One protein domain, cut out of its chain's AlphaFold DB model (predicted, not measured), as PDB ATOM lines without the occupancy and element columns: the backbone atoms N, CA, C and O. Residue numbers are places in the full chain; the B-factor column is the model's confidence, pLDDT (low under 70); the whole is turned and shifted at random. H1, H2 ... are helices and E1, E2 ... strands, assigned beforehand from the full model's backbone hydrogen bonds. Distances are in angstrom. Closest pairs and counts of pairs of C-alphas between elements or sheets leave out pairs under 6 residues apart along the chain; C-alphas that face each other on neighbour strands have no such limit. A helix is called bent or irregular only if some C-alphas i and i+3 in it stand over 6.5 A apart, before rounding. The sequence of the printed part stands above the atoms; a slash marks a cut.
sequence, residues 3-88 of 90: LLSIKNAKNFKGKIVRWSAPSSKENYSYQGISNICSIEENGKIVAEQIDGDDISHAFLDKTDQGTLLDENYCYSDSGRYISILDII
ATOM      1  N   LEU A   3     -40.039 -31.763   8.837       79.44
ATOM      2  CA  LEU A   3     -39.082 -32.224   7.838       79.44
ATOM      3  C   LEU A   3     -39.506 -33.593   7.315       79.44
ATOM      4  O   LEU A   3     -39.805 -34.509   8.084       79.44
ATOM      5  N   LEU A   4     -39.515 -33.739   5.999       78.69
ATOM      6  CA  LEU A   4     -39.818 -34.996   5.346       78.69
ATOM      7  C   LEU A   4     -38.655 -35.963   5.566       78.69
ATOM      8  O   LEU A   4     -37.505 -35.640   5.276       78.69
ATOM      9  N   SER A   5     -38.950 -37.142   6.100       77.50
ATOM     10  CA  SER A   5     -37.970 -38.183   6.410       77.50
ATOM     11  C   SER A   5     -38.514 -39.559   6.059       77.50
ATOM     12  O   SER A   5     -39.724 -39.734   5.977       77.50
ATOM     13  N   ILE A   6     -37.673 -40.589   5.958       73.12
ATOM     14  CA  ILE A   6     -38.158 -41.960   5.700       73.12
ATOM     15  C   ILE A   6     -39.170 -42.465   6.750       73.12
ATOM     16  O   ILE A   6     -40.012 -43.316   6.456       73.12
ATOM     17  N   LYS A   7     -39.100 -41.934   7.980       77.50
ATOM     18  CA  LYS A   7     -39.966 -42.322   9.102       77.50
ATOM     19  C   LYS A   7     -41.398 -41.820   8.899       77.50
ATOM     20  O   LYS A   7     -42.339 -42.564   9.163       77.50
ATOM     21  N   ASN A   8     -41.562 -40.589   8.410       80.12
ATOM     22  CA  ASN A   8     -42.876 -39.969   8.199       80.12
ATOM     23  C   ASN A   8     -43.344 -40.003   6.735       80.12
ATOM     24  O   ASN A   8     -44.539 -39.936   6.476       80.12
ATOM     25  N   ALA A   9     -42.430 -40.217   5.791       78.25
ATOM     26  CA  ALA A   9     -42.629 -40.379   4.357       78.25
ATOM     27  C   ALA A   9     -43.848 -41.245   4.013       78.25
ATOM     28  O   ALA A   9     -44.728 -40.846   3.247       78.25
ATOM     29  N   LYS A  10     -43.935 -42.432   4.625       81.75
ATOM     30  CA  LYS A  10     -45.029 -43.386   4.386       81.75
ATOM     31  C   LYS A  10     -46.408 -42.796   4.695       81.75
ATOM     32  O   LYS A  10     -47.380 -43.200   4.065       81.75
ATOM     33  N   ASN A  11     -46.493 -41.818   5.597       87.81
ATOM     34  CA  ASN A  11     -47.742 -41.140   5.940       87.81
ATOM     35  C   ASN A  11     -48.235 -40.213   4.825       87.81
ATOM     36  O   ASN A  11     -49.406 -39.835   4.844       87.81
ATOM     37  N   PHE A  12     -47.371 -39.838   3.882       87.44
ATOM     38  CA  PHE A  12     -47.694 -38.936   2.777       87.44
ATOM     39  C   PHE A  12     -47.921 -39.667   1.453       87.44
ATOM     40  O   PHE A  12     -48.457 -39.070   0.528       87.44
ATOM     41  N   LYS A  13     -47.586 -40.961   1.361       87.94
ATOM     42  CA  LYS A  13     -47.822 -41.765   0.155       87.94
ATOM     43  C   LYS A  13     -49.305 -41.745  -0.248       87.94
ATOM     44  O   LYS A  13     -50.181 -42.023   0.570       87.94
ATOM     45  N   GLY A  14     -49.560 -41.459  -1.522       89.56
ATOM     46  CA  GLY A  14     -50.883 -41.322  -2.130       89.56
ATOM     47  C   GLY A  14     -51.613 -40.029  -1.765       89.56
ATOM     48  O   GLY A  14     -52.819 -39.944  -1.984       89.56
ATOM     49  N   LYS A  15     -50.929 -39.053  -1.157       92.38
ATOM     50  CA  LYS A  15     -51.523 -37.779  -0.748       92.38
ATOM     51  C   LYS A  15     -50.961 -36.632  -1.570       92.38
ATOM     52  O   LYS A  15     -49.782 -36.615  -1.917       92.38
ATOM     53  N   ILE A  16     -51.812 -35.635  -1.778       93.31
ATOM     54  CA  ILE A  16     -51.402 -34.330  -2.276       93.31
ATOM     55  C   ILE A  16     -50.890 -33.517  -1.089       93.31
ATOM     56  O   ILE A  16     -51.591 -33.354  -0.087       93.31
ATOM     57  N   VAL A  17     -49.662 -33.022  -1.190       91.75
ATOM     58  CA  VAL A  17     -49.006 -32.249  -0.133       91.75
ATOM     59  C   VAL A  17     -48.560 -30.898  -0.658       91.75
ATOM     60  O   VAL A  17     -48.102 -30.784  -1.796       91.75
ATOM     61  N   ARG A  18     -48.654 -29.883   0.200       92.69
ATOM     62  CA  ARG A  18     -47.925 -28.632   0.022       92.69
ATOM     63  C   ARG A  18     -46.582 -28.754   0.726       92.69
ATOM     64  O   ARG A  18     -46.526 -29.151   1.894       92.69
ATOM     65  N   TRP A  19     -45.509 -28.395   0.039       90.06
ATOM     66  CA  TRP A  19     -44.150 -28.547   0.547       90.06
ATOM     67  C   TRP A  19     -43.311 -27.293   0.310       90.06
ATOM     68  O   TRP A  19     -43.646 -26.446  -0.518       90.06
ATOM     69  N   SER A  20     -42.214 -27.187   1.055       88.56
ATOM     70  CA  SER A  20     -41.191 -26.160   0.863       88.56
ATOM     71  C   SER A  20     -39.797 -26.711   1.135       88.56
ATOM     72  O   SER A  20     -39.634 -27.527   2.040       88.56
ATOM     73  N   ALA A  21     -38.784 -26.204   0.447       84.56
ATOM     74  CA  ALA A  21     -37.380 -26.394   0.784       84.56
ATOM     75  C   ALA A  21     -36.672 -25.025   0.882       84.56
ATOM     76  O   ALA A  21     -37.087 -24.066   0.221       84.56
ATOM     77  N   PRO A  22     -35.614 -24.902   1.710       76.88
ATOM     78  CA  PRO A  22     -34.807 -23.692   1.792       76.88
ATOM     79  C   PRO A  22     -34.350 -23.200   0.418       76.88
ATOM     80  O   PRO A  22     -34.215 -23.967  -0.532       76.88
ATOM     81  N   SER A  23     -34.092 -21.903   0.324       67.75
ATOM     82  CA  SER A  23     -33.658 -21.253  -0.907       67.75
ATOM     83  C   SER A  23     -32.268 -21.699  -1.372       67.75
ATOM     84  O   SER A  23     -31.400 -22.042  -0.566       67.75
ATOM     85  N   SER A  24     -32.021 -21.615  -2.682       62.81
ATOM     86  CA  SER A  24     -30.654 -21.534  -3.211       62.81
ATOM     87  C   SER A  24     -30.048 -20.161  -2.897       62.81
ATOM     88  O   SER A  24     -30.668 -19.323  -2.251       62.81
ATOM     89  N   LYS A  25     -28.820 -19.911  -3.341       53.59
ATOM     90  CA  LYS A  25     -28.038 -18.685  -3.103       53.59
ATOM     91  C   LYS A  25     -28.751 -17.359  -3.477       53.59
ATOM     92  O   LYS A  25     -28.212 -16.302  -3.172       53.59
ATOM     93  N   GLU A  26     -29.928 -17.409  -4.113       57.25
ATOM     94  CA  GLU A  26     -30.656 -16.273  -4.704       57.25
ATOM     95  C   GLU A  26     -31.966 -15.866  -3.986       57.25
ATOM     96  O   GLU A  26     -32.769 -15.133  -4.553       57.25
ATOM     97  N   ASN A  27     -32.194 -16.278  -2.730       58.16
ATOM     98  CA  ASN A  27     -33.390 -15.922  -1.927       58.16
ATOM     99  C   ASN A  27     -34.761 -16.376  -2.492       58.16
ATOM    100  O   ASN A  27     -35.797 -15.871  -2.059       58.16
ATOM    101  N   TYR A  28     -34.802 -17.354  -3.398       64.88
ATOM    102  CA  TYR A  28     -36.038 -18.007  -3.832       64.88
ATOM    103  C   TYR A  28     -36.285 -19.301  -3.045       64.88
ATOM    104  O   TYR A  28     -35.542 -20.271  -3.197       64.88
ATOM    105  N   SER A  29     -37.313 -19.335  -2.191       72.19
ATOM    106  CA  SER A  29     -37.747 -20.570  -1.527       72.19
ATOM    107  C   SER A  29     -38.384 -21.517  -2.539       72.19
ATOM    108  O   SER A  29     -39.352 -21.136  -3.193       72.19
ATOM    109  N   TYR A  30     -37.892 -22.753  -2.613       82.62
ATOM    110  CA  TYR A  30     -38.538 -23.782  -3.422       82.62
ATOM    111  C   TYR A  30     -39.811 -24.225  -2.725       82.62
ATOM    112  O   TYR A  30     -39.789 -24.523  -1.528       82.62
ATOM    113  N   GLN A  31     -40.915 -24.267  -3.450       88.75
ATOM    114  CA  GLN A  31     -42.188 -24.699  -2.898       88.75
ATOM    115  C   GLN A  31     -43.128 -25.165  -3.994       88.75
ATOM    116  O   GLN A  31     -43.101 -24.674  -5.121       88.75
ATOM    117  N   GLY A  32     -44.023 -26.070  -3.637       90.38
ATOM    118  CA  GLY A  32     -44.972 -26.590  -4.599       90.38
ATOM    119  C   GLY A  32     -46.084 -27.396  -3.967       90.38
ATOM    120  O   GLY A  32     -46.168 -27.581  -2.745       90.38
ATOM    121  N   ILE A  33     -46.955 -27.865  -4.847       92.12
ATOM    122  CA  ILE A  33     -47.991 -28.841  -4.567       92.12
ATOM    123  C   ILE A  33     -47.677 -30.066  -5.411       92.12
ATOM    124  O   ILE A  33     -47.538 -29.975  -6.632       92.12
ATOM    125  N   SER A  34     -47.586 -31.223  -4.763       91.38
ATOM    126  CA  SER A  34     -47.273 -32.473  -5.452       91.38
ATOM    127  C   SER A  34     -48.076 -33.634  -4.883       91.38
ATOM    128  O   SER A  34     -48.352 -33.692  -3.683       91.38
ATOM    129  N   ASN A  35     -48.443 -34.576  -5.747       91.25
ATOM    130  CA  ASN A  35     -48.981 -35.871  -5.351       91.25
ATOM    131  C   ASN A  35     -47.819 -36.829  -5.078       91.25
ATOM    132  O   ASN A  35     -47.039 -37.112  -5.981       91.25
ATOM    133  N   ILE A  36     -47.687 -37.337  -3.853       88.06
ATOM    134  CA  ILE A  36     -46.610 -38.268  -3.497       88.06
ATOM    135  C   ILE A  36     -47.000 -39.686  -3.929       88.06
ATOM    136  O   ILE A  36     -47.669 -40.413  -3.196       88.06
ATOM    137  N   CYS A  37     -46.573 -40.110  -5.114       86.38
ATOM    138  CA  CYS A  37     -46.927 -41.404  -5.700       86.38
ATOM    139  C   CYS A  37     -46.260 -42.577  -4.969       86.38
ATOM    140  O   CYS A  37     -46.901 -43.584  -4.641       86.38
ATOM    141  N   SER A  38     -44.958 -42.475  -4.702       82.81
ATOM    142  CA  SER A  38     -44.208 -43.525  -4.018       82.81
ATOM    143  C   SER A  38     -43.002 -42.973  -3.266       82.81
ATOM    144  O   SER A  38     -42.523 -41.873  -3.532       82.81
ATOM    145  N   ILE A  39     -42.535 -43.751  -2.290       77.00
ATOM    146  CA  ILE A  39     -41.273 -43.502  -1.601       77.00
ATOM    147  C   ILE A  39     -40.530 -44.826  -1.585       77.00
ATOM    148  O   ILE A  39     -41.034 -45.824  -1.060       77.00
ATOM    149  N   GLU A  40     -39.387 -44.839  -2.253       74.31
ATOM    150  CA  GLU A  40     -38.535 -46.010  -2.407       74.31
ATOM    151  C   GLU A  40     -37.713 -46.249  -1.125       74.31
ATOM    152  O   GLU A  40     -37.527 -45.353  -0.304       74.31
ATOM    153  N   GLU A  41     -37.209 -47.470  -0.924       65.75
ATOM    154  CA  GLU A  41     -36.422 -47.827   0.275       65.75
ATOM    155  C   GLU A  41     -35.080 -47.086   0.359       65.75
ATOM    156  O   GLU A  41     -34.543 -46.875   1.442       65.75
ATOM    157  N   ASN A  42     -34.573 -46.627  -0.786       66.19
ATOM    158  CA  ASN A  42     -33.433 -45.715  -0.895       66.19
ATOM    159  C   ASN A  42     -33.801 -44.248  -0.565       66.19
ATOM    160  O   ASN A  42     -32.949 -43.372  -0.705       66.19
ATOM    161  N   GLY A  43     -35.064 -43.999  -0.185       65.81
ATOM    162  CA  GLY A  43     -35.706 -42.725   0.151       65.81
ATOM    163  C   GLY A  43     -35.849 -41.720  -0.983       65.81
ATOM    164  O   GLY A  43     -36.094 -40.542  -0.725       65.81
ATOM    165  N   LYS A  44     -35.765 -42.189  -2.231       74.50
ATOM    166  CA  LYS A  44     -36.236 -41.434  -3.388       74.50
ATOM    167  C   LYS A  44     -37.744 -41.232  -3.287       74.50
ATOM    168  O   LYS A  44     -38.499 -42.188  -3.090       74.50
ATOM    169  N   ILE A  45     -38.174 -39.988  -3.458       78.25
ATOM    170  CA  ILE A  45     -39.589 -39.632  -3.552       78.25
ATOM    171  C   ILE A  45     -39.965 -39.580  -5.023       78.25
ATOM    172  O   ILE A  45     -39.372 -38.840  -5.801       78.25
ATOM    173  N   VAL A  46     -40.972 -40.357  -5.395       81.50
ATOM    174  CA  VAL A  46     -41.632 -40.225  -6.689       81.50
ATOM    175  C   VAL A  46     -42.899 -39.428  -6.455       81.50
ATOM    176  O   VAL A  46     -43.789 -39.874  -5.726       81.50
ATOM    177  N   ALA A  47     -42.967 -38.254  -7.065       84.81
ATOM    178  CA  ALA A  47     -44.111 -37.373  -6.976       84.81
ATOM    179  C   ALA A  47     -44.483 -36.824  -8.352       84.81
ATOM    180  O   ALA A  47     -43.630 -36.689  -9.226       84.81
ATOM    181  N   GLU A  48     -45.759 -36.503  -8.517       88.25
ATOM    182  CA  GLU A  48     -46.270 -35.751  -9.659       88.25
ATOM    183  C   GLU A  48     -46.449 -34.292  -9.240       88.25
ATOM    184  O   GLU A  48     -47.114 -33.999  -8.240       88.25
ATOM    185  N   GLN A  49     -45.862 -33.375 -10.004       90.50
ATOM    186  CA  GLN A  49     -46.062 -31.941  -9.827       90.50
ATOM    187  C   GLN A  49     -47.509 -31.559 -10.173       90.50
ATOM    188  O   GLN A  49     -48.037 -31.958 -11.212       90.50
ATOM    189  N   ILE A  50     -48.136 -30.759  -9.309       90.38
ATOM    190  CA  ILE A  50     -49.453 -30.152  -9.546       90.38
ATOM    191  C   ILE A  50     -49.306 -28.641  -9.751       90.38
ATOM    192  O   ILE A  50     -49.906 -28.096 -10.672       90.38
ATOM    193  N   ASP A  51     -48.515 -27.973  -8.905       91.38
ATOM    194  CA  ASP A  51     -48.266 -26.527  -8.965       91.38
ATOM    195  C   ASP A  51     -46.915 -26.168  -8.320       91.38
ATOM    196  O   ASP A  51     -46.442 -26.888  -7.438       91.38
ATOM    197  N   GLY A  52     -46.315 -25.043  -8.720       87.81
ATOM    198  CA  GLY A  52     -45.026 -24.569  -8.200       87.81
ATOM    199  C   GLY A  52     -43.826 -25.379  -8.699       87.81
ATOM    200  O   GLY A  52     -43.783 -25.758  -9.866       87.81
ATOM    201  N   ASP A  53     -42.844 -25.616  -7.831       84.62
ATOM    202  CA  ASP A  53     -41.644 -26.403  -8.132       84.62
ATOM    203  C   ASP A  53     -41.920 -27.921  -8.116       84.62
ATOM    204  O   ASP A  53     -42.917 -28.387  -7.557       84.62
ATOM    205  N   ASP A  54     -41.018 -28.713  -8.706       77.31
ATOM    206  CA  ASP A  54     -41.055 -30.180  -8.647       77.31
ATOM    207  C   ASP A  54     -40.154 -30.723  -7.513       77.31
ATOM    208  O   ASP A  54     -39.040 -30.248  -7.291       77.31
ATOM    209  N   ILE A  55     -40.645 -31.735  -6.793       76.50
ATOM    210  CA  ILE A  55     -39.976 -32.427  -5.674       76.50
ATOM    211  C   ILE A  55     -39.377 -33.786  -6.093       76.50
ATOM    212  O   ILE A  55     -38.771 -34.478  -5.277       76.50
ATOM    213  N   SER A  56     -39.521 -34.191  -7.360       65.19
ATOM    214  CA  SER A  56     -39.100 -35.505  -7.884       65.19
ATOM    215  C   SER A  56     -37.605 -35.842  -7.707       65.19
ATOM    216  O   SER A  56     -37.213 -37.008  -7.800       65.19
ATOM    217  N   HIS A  57     -36.766 -34.852  -7.386       61.81
ATOM    218  CA  HIS A  57     -35.328 -34.996  -7.145       61.81
ATOM    219  C   HIS A  57     -34.947 -34.987  -5.655       61.81
ATOM    220  O   HIS A  57     -33.966 -34.350  -5.270       61.81
ATOM    221  N   ALA A  58     -35.720 -35.670  -4.806       62.56
ATOM    222  CA  ALA A  58     -35.408 -35.791  -3.386       62.56
ATOM    223  C   ALA A  58     -34.565 -37.040  -3.055       62.56
ATOM    224  O   ALA A  58     -34.895 -38.144  -3.495       62.56
ATOM    225  N   PHE A  59     -33.517 -36.885  -2.241       66.38
ATOM    226  CA  PHE A  59     -32.595 -37.950  -1.813       66.38
ATOM    227  C   PHE A  59     -32.483 -38.033  -0.283       66.38
ATOM    228  O   PHE A  59     -32.823 -37.078   0.409       66.38
ATOM    229  N   LEU A  60     -32.009 -39.170   0.244       66.56
ATOM    230  CA  LEU A  60     -31.713 -39.339   1.674       66.56
ATOM    231  C   LEU A  60     -30.351 -38.793   2.041       66.56
ATOM    232  O   LEU A  60     -29.370 -39.140   1.378       66.56
ATOM    233  N   ASP A  61     -30.297 -38.041   3.139       65.25
ATOM    234  CA  ASP A  61     -29.030 -37.605   3.715       65.25
ATOM    235  C   ASP A  61     -28.175 -38.808   4.139       65.25
ATOM    236  O   ASP A  61     -28.629 -39.735   4.821       65.25
ATOM    237  N   LYS A  62     -26.931 -38.809   3.669       63.25
ATOM    238  CA  LYS A  62     -25.944 -39.862   3.898       63.25
ATOM    239  C   LYS A  62     -24.694 -39.207   4.448       63.25
ATOM    240  O   LYS A  62     -24.308 -38.133   4.004       63.25
ATOM    241  N   THR A  63     -24.013 -39.890   5.358       62.12
ATOM    242  CA  THR A  63     -22.646 -39.516   5.715       62.12
ATOM    243  C   THR A  63     -21.747 -39.568   4.479       62.12
ATOM    244  O   THR A  63     -22.021 -40.304   3.526       62.12
ATOM    245  N   ASP A  64     -20.602 -38.890   4.541       56.12
ATOM    246  CA  ASP A  64     -19.546 -38.965   3.518       56.12
ATOM    247  C   ASP A  64     -19.048 -40.402   3.250       56.12
ATOM    248  O   ASP A  64     -18.378 -40.668   2.254       56.12
ATOM    249  N   GLN A  65     -19.380 -41.352   4.132       59.62
ATOM    250  CA  GLN A  65     -19.049 -42.774   4.017       59.62
ATOM    251  C   GLN A  65     -20.195 -43.615   3.424       59.62
ATOM    252  O   GLN A  65     -20.098 -44.838   3.359       59.62
ATOM    253  N   GLY A  66     -21.290 -42.981   2.988       57.12
ATOM    254  CA  GLY A  66     -22.462 -43.647   2.418       57.12
ATOM    255  C   GLY A  66     -23.402 -44.274   3.452       57.12
ATOM    256  O   GLY A  66     -24.353 -44.956   3.064       57.12
ATOM    257  N   THR A  67     -23.164 -44.047   4.746       55.56
ATOM    258  CA  THR A  67     -24.025 -44.531   5.830       55.56
ATOM    259  C   THR A  67     -25.231 -43.612   5.967       55.56
ATOM    260  O   THR A  67     -25.091 -42.395   6.000       55.56
ATOM    261  N   LEU A  68     -26.422 -44.194   6.053       57.94
ATOM    262  CA  LEU A  68     -27.657 -43.457   6.318       57.94
ATOM    263  C   LEU A  68     -27.567 -42.749   7.681       57.94
ATOM    264  O   LEU A  68     -27.159 -43.374   8.660       57.94
ATOM    265  N   LEU A  69     -27.926 -41.464   7.748       59.50
ATOM    266  CA  LEU A  69     -27.991 -40.725   9.014       59.50
ATOM    267  C   LEU A  69     -29.263 -41.104   9.800       59.50
ATOM    268  O   LEU A  69     -30.283 -41.478   9.214       59.50
ATOM    269  N   ASP A  70     -29.209 -41.012  11.137       51.56
ATOM    270  CA  ASP A  70     -30.270 -41.466  12.069       51.56
ATOM    271  C   ASP A  70     -31.653 -40.833  11.807       51.56
ATOM    272  O   ASP A  70     -32.707 -41.372  12.189       51.56
ATOM    273  N   GLU A  71     -31.668 -39.711  11.096       59.34
ATOM    274  CA  GLU A  71     -32.853 -39.064  10.561       59.34
ATOM    275  C   GLU A  71     -32.662 -38.896   9.051       59.34
ATOM    276  O   GLU A  71     -32.134 -37.904   8.568       59.34
ATOM    277  N   ASN A  72     -33.050 -39.933   8.307       68.00
ATOM    278  CA  ASN A  72     -33.051 -39.992   6.844       68.00
ATOM    279  C   ASN A  72     -33.982 -38.927   6.250       68.00
ATOM    280  O   ASN A  72     -35.111 -39.241   5.859       68.00
ATOM    281  N   TYR A  73     -33.539 -37.675   6.243       67.00
ATOM    282  CA  TYR A  73     -34.278 -36.551   5.699       67.00
ATOM    283  C   TYR A  73     -34.194 -36.532   4.180       67.00
ATOM    284  O   TYR A  73     -33.153 -36.823   3.592       67.00
ATOM    285  N   CYS A  74     -35.310 -36.175   3.558       69.06
ATOM    286  CA  CYS A  74     -35.409 -35.989   2.125       69.06
ATOM    287  C   CYS A  74     -34.932 -34.578   1.767       69.06
ATOM    288  O   CYS A  74     -35.443 -33.593   2.310       69.06
ATOM    289  N   TYR A  75     -33.976 -34.476   0.847       68.50
ATOM    290  CA  TYR A  75     -33.415 -33.208   0.396       68.50
ATOM    291  C   TYR A  75     -33.429 -33.092  -1.133       68.50
ATOM    292  O   TYR A  75     -33.250 -34.098  -1.808       68.50
ATOM    293  N   SER A  76     -33.643 -31.894  -1.687       69.00
ATOM    294  CA  SER A  76     -33.646 -31.665  -3.148       69.00
ATOM    295  C   SER A  76     -32.264 -31.887  -3.784       69.00
ATOM    296  O   SER A  76     -31.267 -31.979  -3.085       69.00
ATOM    297  N   ASP A  77     -32.149 -31.847  -5.108       63.03
ATOM    298  CA  ASP A  77     -30.889 -31.847  -5.882       63.03
ATOM    299  C   ASP A  77     -29.711 -30.988  -5.344       63.03
ATOM    300  O   ASP A  77     -28.555 -31.206  -5.702       63.03
ATOM    301  N   SER A  78     -29.989 -30.026  -4.466       62.69
ATOM    302  CA  SER A  78     -29.056 -29.056  -3.912       62.69
ATOM    303  C   SER A  78     -28.753 -29.243  -2.416       62.69
ATOM    304  O   SER A  78     -28.277 -28.302  -1.778       62.69
ATOM    305  N   GLY A  79     -29.069 -30.397  -1.817       66.69
ATOM    306  CA  GLY A  79     -28.782 -30.644  -0.393       66.69
ATOM    307  C   GLY A  79     -29.760 -29.972   0.578       66.69
ATOM    308  O   GLY A  79     -29.429 -29.759   1.740       66.69
ATOM    309  N   ARG A  80     -30.947 -29.559   0.111       74.44
ATOM    310  CA  ARG A  80     -31.889 -28.747   0.902       74.44
ATOM    311  C   ARG A  80     -33.036 -29.586   1.426       74.44
ATOM    312  O   ARG A  80     -33.790 -30.134   0.627       74.44
ATOM    313  N   TYR A  81     -33.192 -29.652   2.744       78.94
ATOM    314  CA  TYR A  81     -34.235 -30.474   3.351       78.94
ATOM    315  C   TYR A  81     -35.636 -29.970   3.042       78.94
ATOM    316  O   TYR A  81     -35.940 -28.782   3.167       78.94
ATOM    317  N   ILE A  82     -36.501 -30.908   2.688       82.69
ATOM    318  CA  ILE A  82     -37.882 -30.623   2.350       82.69
ATOM    319  C   ILE A  82     -38.728 -30.671   3.618       82.69
ATOM    320  O   ILE A  82     -38.622 -31.589   4.426       82.69
ATOM    321  N   SER A  83     -39.600 -29.687   3.776       87.06
ATOM    322  CA  SER A  83     -40.637 -29.651   4.798       87.06
ATOM    323  C   SER A  83     -42.006 -29.860   4.170       87.06
ATOM    324  O   SER A  83     -42.334 -29.224   3.169       87.06
ATOM    325  N   ILE A  84     -42.835 -30.687   4.803       88.50
ATOM    326  CA  ILE A  84     -44.265 -30.737   4.499       88.50
ATOM    327  C   ILE A  84     -44.971 -29.648   5.310       88.50
ATOM    328  O   ILE A  84     -44.809 -29.539   6.535       88.50
ATOM    329  N   LEU A  85     -45.735 -28.815   4.605       90.62
ATOM    330  CA  LEU A  85     -46.504 -27.714   5.180       90.62
ATOM    331  C   LEU A  85     -47.890 -28.197   5.598       90.62
ATOM    332  O   LEU A  85     -48.277 -28.010   6.752       90.62
ATOM    333  N   ASP A  86     -48.596 -28.864   4.685       92.44
ATOM    334  CA  ASP A  86     -49.906 -29.461   4.923       92.44
ATOM    335  C   ASP A  86     -50.246 -30.556   3.894       92.44
ATOM    336  O   ASP A  86     -49.562 -30.746   2.886       92.44
ATOM    337  N   ILE A  87     -51.308 -31.311   4.196       92.94
ATOM    338  CA  ILE A  87     -51.945 -32.258   3.277       92.94
ATOM    339  C   ILE A  87     -53.176 -31.570   2.695       92.94
ATOM    340  O   ILE A  87     -54.065 -31.147   3.442       92.94
ATOM    341  N   ILE A  88     -53.266 -31.533   1.371       92.38
ATOM    342  CA  ILE A  88     -54.420 -30.991   0.662       92.38
ATOM    343  C   ILE A  88     -55.471 -32.095   0.554       92.38
ATOM    344  O   ILE A  88     -55.221 -33.163  -0.007       92.38
TER     345      ILE A  88
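Overview. This is residues 3 to 88 of the 90 residues of an uncharacterized protein of Sphingobacterium yanglingense (UniProt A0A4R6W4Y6). With little regular structure, the domain is one strongly twisted antiparallel sheet, order E3, E2, E1, E4, sharply bent along E2 and E3. Tiny H1 grazes it, and loop 53 to 82 reaches 22 A from the mean of the C-alphas. The 86 printed residues, 34 in named elements, run H1, E1, E2, E3, E4: mostly strand, compact, radius of gyration of the C-alphas 12.1 A, flat, 36 by 32 by 16 A.

Along the chain. H1, residues 6 to 9, 4.9 A, begins at C-alpha 6 (-38.158, -41.960, 5.700). E1, 16 to 21, spans 16.4 A; E2, 30 to 39, 20.0 A; E3, 45 to 52, 16.7 A; E4, 83 to 88, 14.5 A, ending at C-alpha 88 (-54.420, -30.991, 0.662). E2 bends by 84 degrees at residue 35, E3 by 69 at 48.

Arrangement. E1, E2 and E3 form a meander, successive antiparallel neighbours in two hairpins; E4, antiparallel to E1, completes a Greek key. Within hydrogen-bond range are N 19 and O 32, 3.0 A, N 35 and O 48, 2.9 A, and N 18 and O 86, 3.0 A. H1, too short for an O i to N i+4 pair, only grazes the sheet.

Size, cuts and confidence. The printed part has no cut. E3 to E4 is a long link. Residues 23 to 28, 41 to 43 and 56 to 79 have pLDDT under 70.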